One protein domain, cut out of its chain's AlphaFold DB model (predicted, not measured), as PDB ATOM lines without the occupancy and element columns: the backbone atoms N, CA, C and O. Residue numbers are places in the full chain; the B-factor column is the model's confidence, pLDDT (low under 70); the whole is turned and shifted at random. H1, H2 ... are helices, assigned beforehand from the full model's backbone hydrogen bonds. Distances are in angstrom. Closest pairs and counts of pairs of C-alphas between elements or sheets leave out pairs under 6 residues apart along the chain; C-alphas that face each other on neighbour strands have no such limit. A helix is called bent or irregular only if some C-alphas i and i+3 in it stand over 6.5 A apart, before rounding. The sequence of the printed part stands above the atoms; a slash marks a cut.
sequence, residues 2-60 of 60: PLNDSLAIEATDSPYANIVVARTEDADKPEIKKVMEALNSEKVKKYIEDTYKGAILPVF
ATOM      1  N   PRO A   2      -8.387 -29.324  13.447       87.06
ATOM      2  CA  PRO A   2      -7.933 -29.443  12.057       87.06
ATOM      3  C   PRO A   2      -7.442 -28.118  11.479       87.06
ATOM      4  O   PRO A   2      -6.462 -28.128  10.758       87.06
ATOM      5  N   LEU A   3      -8.009 -26.988  11.909       88.75
ATOM      6  CA  LEU A   3      -7.568 -25.650  11.501       88.75
ATOM      7  C   LEU A   3      -6.082 -25.340  11.768       88.75
ATOM      8  O   LEU A   3      -5.535 -24.478  11.093       88.75
ATOM      9  N   ASN A   4      -5.441 -26.006  12.734       90.69
ATOM     10  CA  ASN A   4      -4.044 -25.744  13.107       90.69
ATOM     11  C   ASN A   4      -3.101 -26.936  12.882       90.69
ATOM     12  O   ASN A   4      -1.897 -26.733  12.763       90.69
ATOM     13  N   ASP A   5      -3.630 -28.162  12.825       91.75
ATOM     14  CA  ASP A   5      -2.809 -29.383  12.875       91.75
ATOM     15  C   ASP A   5      -2.865 -30.220  11.585       91.75
ATOM     16  O   ASP A   5      -2.181 -31.236  11.466       91.75
ATOM     17  N   SER A   6      -3.714 -29.852  10.622       92.00
ATOM     18  CA  SER A   6      -3.874 -30.617   9.383       92.00
ATOM     19  C   SER A   6      -2.758 -30.334   8.376       92.00
ATOM     20  O   SER A   6      -2.365 -29.185   8.189       92.00
ATOM     21  N   LEU A   7      -2.353 -31.359   7.622       95.25
ATOM     22  CA  LEU A   7      -1.485 -31.193   6.451       95.25
ATOM     23  C   LEU A   7      -2.212 -30.517   5.269       95.25
ATOM     24  O   LEU A   7      -1.587 -29.810   4.485       95.25
ATOM     25  N   ALA A   8      -3.522 -30.744   5.144       93.00
ATOM     26  CA  ALA A   8      -4.402 -30.126   4.156       93.00
ATOM     27  C   ALA A   8      -5.849 -30.110   4.677       93.00
ATOM     28  O   ALA A   8      -6.244 -31.010   5.423       93.00
ATOM     29  N   ILE A   9      -6.635 -29.114   4.257       90.44
ATOM     30  CA  ILE A   9      -8.064 -28.966   4.577       90.44
ATOM     31  C   ILE A   9      -8.819 -28.704   3.274       90.44
ATOM     32  O   ILE A   9      -8.357 -27.924   2.441       90.44
ATOM     33  N   GLU A  10      -9.970 -29.354   3.100       89.19
ATOM     34  CA  GLU A  10     -10.893 -29.037   2.009       89.19
ATOM     35  C   GLU A  10     -11.444 -27.610   2.168       89.19
ATOM     36  O   GLU A  10     -11.665 -27.133   3.282       89.19
ATOM     37  N   ALA A  11     -11.667 -26.913   1.053       89.38
ATOM     38  CA  ALA A  11     -12.302 -25.603   1.088       89.38
ATOM     39  C   ALA A  11     -13.710 -25.699   1.697       89.38
ATOM     40  O   ALA A  11     -14.442 -26.658   1.468       89.38
ATOM     41  N   THR A  12     -14.109 -24.674   2.449       87.50
ATOM     42  CA  THR A  12     -15.436 -24.633   3.081       87.50
ATOM     43  C   THR A  12     -16.572 -24.498   2.066       87.50
ATOM     44  O   THR A  12     -17.706 -24.848   2.375       87.50
ATOM     45  N   ASP A  13     -16.273 -23.985   0.871       87.56
ATOM     46  CA  ASP A  13     -17.185 -23.978  -0.272       87.56
ATOM     47  C   ASP A  13     -17.085 -25.327  -1.001       87.56
ATOM     48  O   ASP A  13     -16.195 -25.554  -1.823       87.56
ATOM     49  N   SER A  14     -17.946 -26.262  -0.597       90.12
ATOM     50  CA  SER A  14     -17.920 -27.673  -0.985       90.12
ATOM     51  C   SER A  14     -19.353 -28.214  -1.101       90.12
ATOM     52  O   SER A  14     -20.221 -27.828  -0.311       90.12
ATOM     53  N   PRO A  15     -19.646 -29.129  -2.049       92.25
ATOM     54  CA  PRO A  15     -20.984 -29.696  -2.219       92.25
ATOM     55  C   PRO A  15     -21.355 -30.740  -1.145       92.25
ATOM     56  O   PRO A  15     -22.427 -31.336  -1.227       92.25
ATOM     57  N   TYR A  16     -20.495 -30.995  -0.153       93.94
ATOM     58  CA  TYR A  16     -20.639 -32.099   0.806       93.94
ATOM     59  C   TYR A  16     -21.295 -31.703   2.138       93.94
ATOM     60  O   TYR A  16     -20.998 -32.278   3.190       93.94
ATOM     61  N   ALA A  17     -22.215 -30.738   2.113       95.19
ATOM     62  CA  ALA A  17     -23.055 -30.453   3.270       95.19
ATOM     63  C   ALA A  17     -23.878 -31.698   3.651       95.19
ATOM     64  O   ALA A  17     -24.520 -32.327   2.807       95.19
ATOM     65  N   ASN A  18     -23.872 -32.057   4.937       96.19
ATOM     66  CA  ASN A  18     -24.717 -33.141   5.432       96.19
ATOM     67  C   ASN A  18     -26.179 -32.680   5.450       96.19
ATOM     68  O   ASN A  18     -26.467 -31.541   5.816       96.19
ATOM     69  N   ILE A  19     -27.100 -33.573   5.087       95.94
ATOM     70  CA  ILE A  19     -28.529 -33.263   4.975       95.94
ATOM     71  C   ILE A  19     -29.382 -34.216   5.809       95.94
ATOM     72  O   ILE A  19     -29.059 -35.393   5.977       95.94
ATOM     73  N   VAL A  20     -30.505 -33.701   6.304       95.50
ATOM     74  CA  VAL A  20     -31.576 -34.516   6.886       95.50
ATOM     75  C   VAL A  20     -32.504 -34.952   5.760       95.50
ATOM     76  O   VAL A  20     -32.951 -34.128   4.965       95.50
ATOM     77  N   VAL A  21     -32.809 -36.246   5.701       96.75
ATOM     78  CA  VAL A  21     -33.711 -36.822   4.699       96.75
ATOM     79  C   VAL A  21     -34.946 -37.416   5.365       96.75
ATOM     80  O   VAL A  21     -34.867 -38.015   6.438       96.75
ATOM     81  N   ALA A  22     -36.093 -37.267   4.710       96.38
ATOM     82  CA  ALA A  22     -37.367 -37.857   5.104       96.38
ATOM     83  C   ALA A  22     -38.026 -38.504   3.879       96.38
ATOM     84  O   ALA A  22     -37.664 -38.198   2.739       96.38
ATOM     85  N   ARG A  23     -38.999 -39.397   4.100       97.94
ATOM     86  CA  ARG A  23     -39.858 -39.863   3.003       97.94
ATOM     87  C   ARG A  23     -40.660 -38.682   2.456       97.94
ATOM     88  O   ARG A  23     -40.984 -37.757   3.201       97.94
ATOM     89  N   THR A  24     -40.984 -38.710   1.168       97.44
ATOM     90  CA  THR A  24     -41.648 -37.587   0.491       97.44
ATOM     91  C   THR A  24     -42.972 -37.215   1.160       97.44
ATOM     92  O   THR A  24     -43.242 -36.036   1.353       97.44
ATOM     93  N   GLU A  25     -43.758 -38.200   1.592       97.44
ATOM     94  CA  GLU A  25     -45.028 -37.993   2.294       97.44
ATOM     95  C   GLU A  25     -44.882 -37.432   3.721       97.44
ATOM     96  O   GLU A  25     -45.863 -36.988   4.317       97.44
ATOM     97  N   ASP A  26     -43.666 -37.438   4.272       97.31
ATOM     98  CA  ASP A  26     -43.382 -37.003   5.639       97.31
ATOM     99  C   ASP A  26     -42.709 -35.632   5.718       97.31
ATOM    100  O   ASP A  26     -42.717 -35.026   6.787       97.31
ATOM    101  N   ALA A  27     -42.131 -35.135   4.620       94.12
ATOM    102  CA  ALA A  27     -41.275 -33.945   4.618       94.12
ATOM    103  C   ALA A  27     -41.952 -32.698   5.220       94.12
ATOM    104  O   ALA A  27     -41.299 -31.886   5.875       94.12
ATOM    105  N   ASP A  28     -43.271 -32.577   5.055       95.44
ATOM    106  CA  ASP A  28     -44.055 -31.441   5.544       95.44
ATOM    107  C   ASP A  28     -44.700 -31.636   6.917       95.44
ATOM    108  O   ASP A  28     -45.355 -30.712   7.424       95.44
ATOM    109  N   LYS A  29     -44.524 -32.809   7.533       98.25
ATOM    110  CA  LYS A  29     -45.159 -33.126   8.810       98.25
ATOM    111  C   LYS A  29     -44.688 -32.173   9.921       98.25
ATOM    112  O   LYS A  29     -43.498 -31.849   9.991       98.25
ATOM    113  N   PRO A  30     -45.585 -31.731  10.826       98.38
ATOM    114  CA  PRO A  30     -45.239 -30.790  11.894       98.38
ATOM    115  C   PRO A  30     -44.077 -31.251  12.782       98.38
ATOM    116  O   PRO A  30     -43.271 -30.440  13.227       98.38
ATOM    117  N   GLU A  31     -43.971 -32.551  13.041       97.12
ATOM    118  CA  GLU A  31     -42.876 -33.153  13.797       97.12
ATOM    119  C   GLU A  31     -41.521 -33.019  13.090       97.12
ATOM    120  O   GLU A  31     -40.531 -32.724  13.754       97.12
ATOM    121  N   ILE A  32     -41.473 -33.144  11.758       97.88
ATOM    122  CA  ILE A  32     -40.241 -32.959  10.980       97.88
ATOM    123  C   ILE A  32     -39.810 -31.494  11.029       97.88
ATOM    124  O   ILE A  32     -38.639 -31.208  11.274       97.88
ATOM    125  N   LYS A  33     -40.759 -30.558  10.913       97.12
ATOM    126  CA  LYS A  33     -40.481 -29.117  11.040       97.12
ATOM    127  C   LYS A  33     -39.884 -28.773  12.407       97.12
ATOM    128  O   LYS A  33     -38.855 -28.110  12.464       97.12
ATOM    129  N   LYS A  34     -40.436 -29.325  13.494       98.00
ATOM    130  CA  LYS A  34     -39.885 -29.154  14.852       98.00
ATOM    131  C   LYS A  34     -38.467 -29.707  15.001       98.00
ATOM    132  O   LYS A  34     -37.651 -29.109  15.697       98.00
ATOM    133  N   VAL A  35     -38.162 -30.842  14.368       97.25
ATOM    134  CA  VAL A  35     -36.799 -31.398  14.369       97.25
ATOM    135  C   VAL A  35     -35.842 -30.470  13.625       97.25
ATOM    136  O   VAL A  35     -34.775 -30.168  14.151       97.25
ATOM    137  N   MET A  36     -36.232 -29.972  12.449       97.69
ATOM    138  CA  MET A  36     -35.408 -29.038  11.679       97.69
ATOM    139  C   MET A  36     -35.163 -27.725  12.430       97.69
ATOM    140  O   MET A  36     -34.031 -27.258  12.467       97.69
ATOM    141  N   GLU A  37     -36.178 -27.168  13.096       97.88
ATOM    142  CA  GLU A  37     -36.029 -25.987  13.961       97.88
ATOM    143  C   GLU A  37     -35.054 -26.239  15.121       97.88
ATOM    144  O   GLU A  37     -34.217 -25.393  15.430       97.88
ATOM    145  N   ALA A  38     -35.132 -27.412  15.759       98.00
ATOM    146  CA  ALA A  38     -34.234 -27.765  16.851       98.00
ATOM    147  C   ALA A  38     -32.783 -27.933  16.372       98.00
ATOM    148  O   ALA A  38     -31.865 -27.416  17.016       98.00
ATOM    149  N   LEU A  39     -32.573 -28.627  15.247       97.62
ATOM    150  CA  LEU A  39     -31.249 -28.841  14.656       97.62
ATOM    151  C   LEU A  39     -30.627 -27.535  14.157       97.62
ATOM    152  O   LEU A  39     -29.438 -27.327  14.380       97.62
ATOM    153  N   ASN A  40     -31.433 -26.636  13.586       97.94
ATOM    154  CA  ASN A  40     -30.980 -25.336  13.093       97.94
ATOM    155  C   ASN A  40     -30.979 -24.236  14.171       97.94
ATOM    156  O   ASN A  40     -30.945 -23.048  13.858       97.94
ATOM    157  N   SER A  41     -31.048 -24.600  15.454       98.50
ATOM    158  CA  SER A  41     -31.080 -23.621  16.542       98.50
ATOM    159  C   SER A  41     -29.690 -23.069  16.881       98.50
ATOM    160  O   SER A  41     -28.687 -23.784  16.830       98.50
ATOM    161  N   GLU A  42     -29.641 -21.827  17.373       98.31
ATOM    162  CA  GLU A  42     -28.412 -21.192  17.890       98.31
ATOM    163  C   GLU A  42     -27.711 -22.033  18.965       98.31
ATOM    164  O   GLU A  42     -26.486 -22.079  19.058       98.31
ATOM    165  N   LYS A  43     -28.492 -22.758  19.773       98.38
ATOM    166  CA  LYS A  43     -27.955 -23.665  20.789       98.38
ATOM    167  C   LYS A  43     -27.152 -24.804  20.159       98.38
ATOM    168  O   LYS A  43     -26.089 -25.149  20.673       98.38
ATOM    169  N   VAL A  44     -27.665 -25.404  19.086       98.31
ATOM    170  CA  VAL A  44     -26.986 -26.501  18.382       98.31
ATOM    171  C   VAL A  44     -25.792 -25.973  17.599       98.31
ATOM    172  O   VAL A  44     -24.725 -26.579  17.672       98.31
ATOM    173  N   LYS A  45     -25.926 -24.814  16.946       98.19
ATOM    174  CA  LYS A  45     -24.812 -24.119  16.286       98.19
ATOM    175  C   LYS A  45     -23.632 -23.923  17.236       98.19
ATOM    176  O   LYS A  45     -22.541 -24.428  16.979       98.19
ATOM    177  N   LYS A  46     -23.889 -23.311  18.394       98.31
ATOM    178  CA  LYS A  46     -22.876 -23.096  19.429       98.31
ATOM    179  C   LYS A  46     -22.276 -24.403  19.943       98.31
ATOM    180  O   LYS A  46     -21.066 -24.508  20.098       98.31
ATOM    181  N   TYR A  47     -23.106 -25.420  20.179       98.38
ATOM    182  CA  TYR A  47     -22.612 -26.734  20.590       98.38
ATOM    183  C   TYR A  47     -21.635 -27.331  19.564       98.38
ATOM    184  O   TYR A  47     -20.607 -27.880  19.963       98.38
ATOM    185  N   ILE A  48     -21.934 -27.220  18.265       98.19
ATOM    186  CA  ILE A  48     -21.066 -27.721  17.190       98.19
ATOM    187  C   ILE A  48     -19.722 -26.983  17.207       98.19
ATOM    188  O   ILE A  48     -18.670 -27.626  17.208       98.19
ATOM    189  N   GLU A  49     -19.753 -25.653  17.270       96.88
ATOM    190  CA  GLU A  49     -18.555 -24.807  17.297       96.88
ATOM    191  C   GLU A  49     -17.662 -25.120  18.511       96.88
ATOM    192  O   GLU A  49     -16.464 -25.380  18.352       96.88
ATOM    193  N   ASP A  50     -18.258 -25.188  19.706       97.62
ATOM    194  CA  ASP A  50     -17.551 -25.418  20.970       97.62
ATOM    195  C   ASP A  50     -16.964 -26.842  21.060       97.62
ATOM    196  O   ASP A  50     -15.839 -27.043  21.537       97.62
ATOM    197  N   THR A  51     -17.717 -27.842  20.591       97.62
ATOM    198  CA  THR A  51     -17.354 -29.262  20.720       97.62
ATOM    199  C   THR A  51     -16.324 -29.677  19.677       97.62
ATOM    200  O   THR A  51     -15.310 -30.291  20.015       97.62
ATOM    201  N   TYR A  52     -16.568 -29.341  18.408       96.44
ATOM    202  CA  TYR A  52     -15.782 -29.860  17.287       96.44
ATOM    203  C   TYR A  52     -14.666 -28.917  16.842       96.44
ATOM    204  O   TYR A  52     -13.778 -29.337  16.098       96.44
ATOM    205  N   LYS A  53     -14.655 -27.666  17.323       95.06
ATOM    206  CA  LYS A  53     -13.524 -26.731  17.197       95.06
ATOM    207  C   LYS A  53     -13.014 -26.575  15.757       95.06
ATOM    208  O   LYS A  53     -11.802 -26.542  15.532       95.06
ATOM    209  N   GLY A  54     -13.935 -26.519  14.793       92.38
ATOM    210  CA  GLY A  54     -13.643 -26.378  13.361       92.38
ATOM    211  C   GLY A  54     -13.505 -27.689  12.580       92.38
ATOM    212  O   GLY A  54     -13.260 -27.640  11.384       92.38
ATOM    213  N   ALA A  55     -13.665 -28.855  13.218       93.88
ATOM    214  CA  ALA A  55     -13.757 -30.139  12.510       93.88
ATOM    215  C   ALA A  55     -15.131 -30.385  11.873       93.88
ATOM    216  O   ALA A  55     -15.238 -31.148  10.920       93.88
ATOM    217  N   ILE A  56     -16.172 -29.743  12.406       94.50
ATOM    218  CA  ILE A  56     -17.526 -29.738  11.853       94.50
ATOM    219  C   ILE A  56     -17.966 -28.283  11.768       94.50
ATOM    220  O   ILE A  56     -17.784 -27.530  12.727       94.50
ATOM    221  N   LEU A  57     -18.531 -27.905  10.623       93.75
ATOM    222  CA  LEU A  57     -19.024 -26.560  10.359       93.75
ATOM    223  C   LEU A  57     -20.556 -26.587  10.248       93.75
ATOM    224  O   LEU A  57     -21.083 -27.382   9.465       93.75
ATOM    225  N   PRO A  58     -21.285 -25.753  11.011       95.44
ATOM    226  CA  PRO A  58     -22.709 -25.543  10.783       95.44
ATOM    227  C   PRO A  58     -22.913 -24.745   9.486       95.44
ATOM    228  O   PRO A  58     -22.182 -23.794   9.216       95.44
ATOM    229  N   VAL A  59     -23.913 -25.124   8.688       91.69
ATOM    230  CA  VAL A  59     -24.217 -24.518   7.370       91.69
ATOM    231  C   VAL A  59     -25.595 -23.842   7.336       91.69
ATOM    232  O   VAL A  59     -26.215 -23.729   6.280       91.69
ATOM    233  N   PHE A  60     -26.079 -23.424   8.506       91.88
ATOM    234  CA  PHE A  60     -27.381 -22.795   8.731       91.88
ATOM    235  C   PHE A  60     -27.283 -21.577   9.666       91.88
ATOM    236  O   PHE A  60     -26.266 -21.411  10.401       91.88
TER     237      PHE A  60
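What this domain is: This is residues 2 to 60 of the 60 residues of the protein "Methionine ABC transporter substrate-binding protein" of Gallicola sp (UniProt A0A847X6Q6). The printed part is a flat, open loop drawn out along one axis: the small helix H1 is at one end, the long link of residues 6 to 29 makes one long side, and H2 and H3, one after the other with a corner between them, make the return side. The last residues, 53 to 60, fold back from the end of H3 and run between H3 and the long link, while residues 23 to 31, at the far turn of the loop, stick out. The printed part has 59 residues with three named helices, in the order H1, H2, H3, and no named strand. The class is all helix, though the helices hold 25 of the 59 printed residues, under half. The whole is loose, with a radius of gyration of the C-alphas of 14.6 A, and its C-alphas span 44 by 24 by 13 A.

Where its parts are: The printed part begins with H1, residues 2 to 5, four residues from Pro 2 to Asp 5. C-alpha 2 is at (-7.933, -29.443, 12.057), and from first to last C-alpha H1 measures 5.2 A. Residues 6 to 29 follow with no named element; along them x falls from C-alpha 6 at (-3.874, -30.617, 9.383) to C-alpha 29 at (-45.159, -33.126, 8.810). H2 holds residues 30 to 39, Pro 30 to Leu 39, and is 14.4 A long from first to last C-alpha. It begins at C-alpha 30, (-45.239, -30.790, 11.894), and ends at C-alpha 39, (-31.249, -28.841, 14.656), with x rising again. H3 holds residues 42 to 52, Glu 42 to Tyr 52, and is 15.3 A long; with 11 residues it is the longest helix. It ends at C-alpha 52, (-15.782, -29.860, 17.287). Residues 53 to 60 follow with no named element, and the last C-alpha, that of Phe 60, is at (-27.381, -22.795, 8.731).

How they stand to each other: H1 touches no helix, and it is apart from both H2 and H3. The link from H1 to H2 is long, with 24 residues between them. The C-alphas of this stretch, residues 6 to 29, lie 6 to 24 A from the mean of all C-alphas. Residues 23 to 31, of which 30 and 31 belong to H2, stand free. The link from H2 to H3 is tight, with 2 residues between them. H2 and H3 are close but not clearly touching, with 1 pair of C-alphas within 8 A. Their closest C-alphas are those of Ala 38 and Val 44, 7.5 A apart. Their centres are 17.4 A apart. Their lines stand at a steep tilt of 47 degrees, and they run the same way. In H2 and H3 every pair of O of residue i and N of residue i+4 is within hydrogen-bond range. H1 is too short for such a pair, and its 1 pair of O of residue i and N of residue i+3 is not within range.

The domain as a whole: The outline is flat. The two C-alphas farthest apart are those of Asp 5 and Glu 25, at 44.4 A, while the first and last printed C-alphas, those of Pro 2 and Phe 60, are 20.8 A apart. Without the residues that stand free, the body has 50 residues, spans 39 by 24 by 13 A and has a radius of gyration of 12.9 A. The printed part has no cut, and it ends at residue 60, the chain's last residue. No helix is bent or irregular. The mean pLDDT of the printed part is 95.1, and no printed residue is under 70; the mean is 90 for H1 and 98 for both H2 and H3.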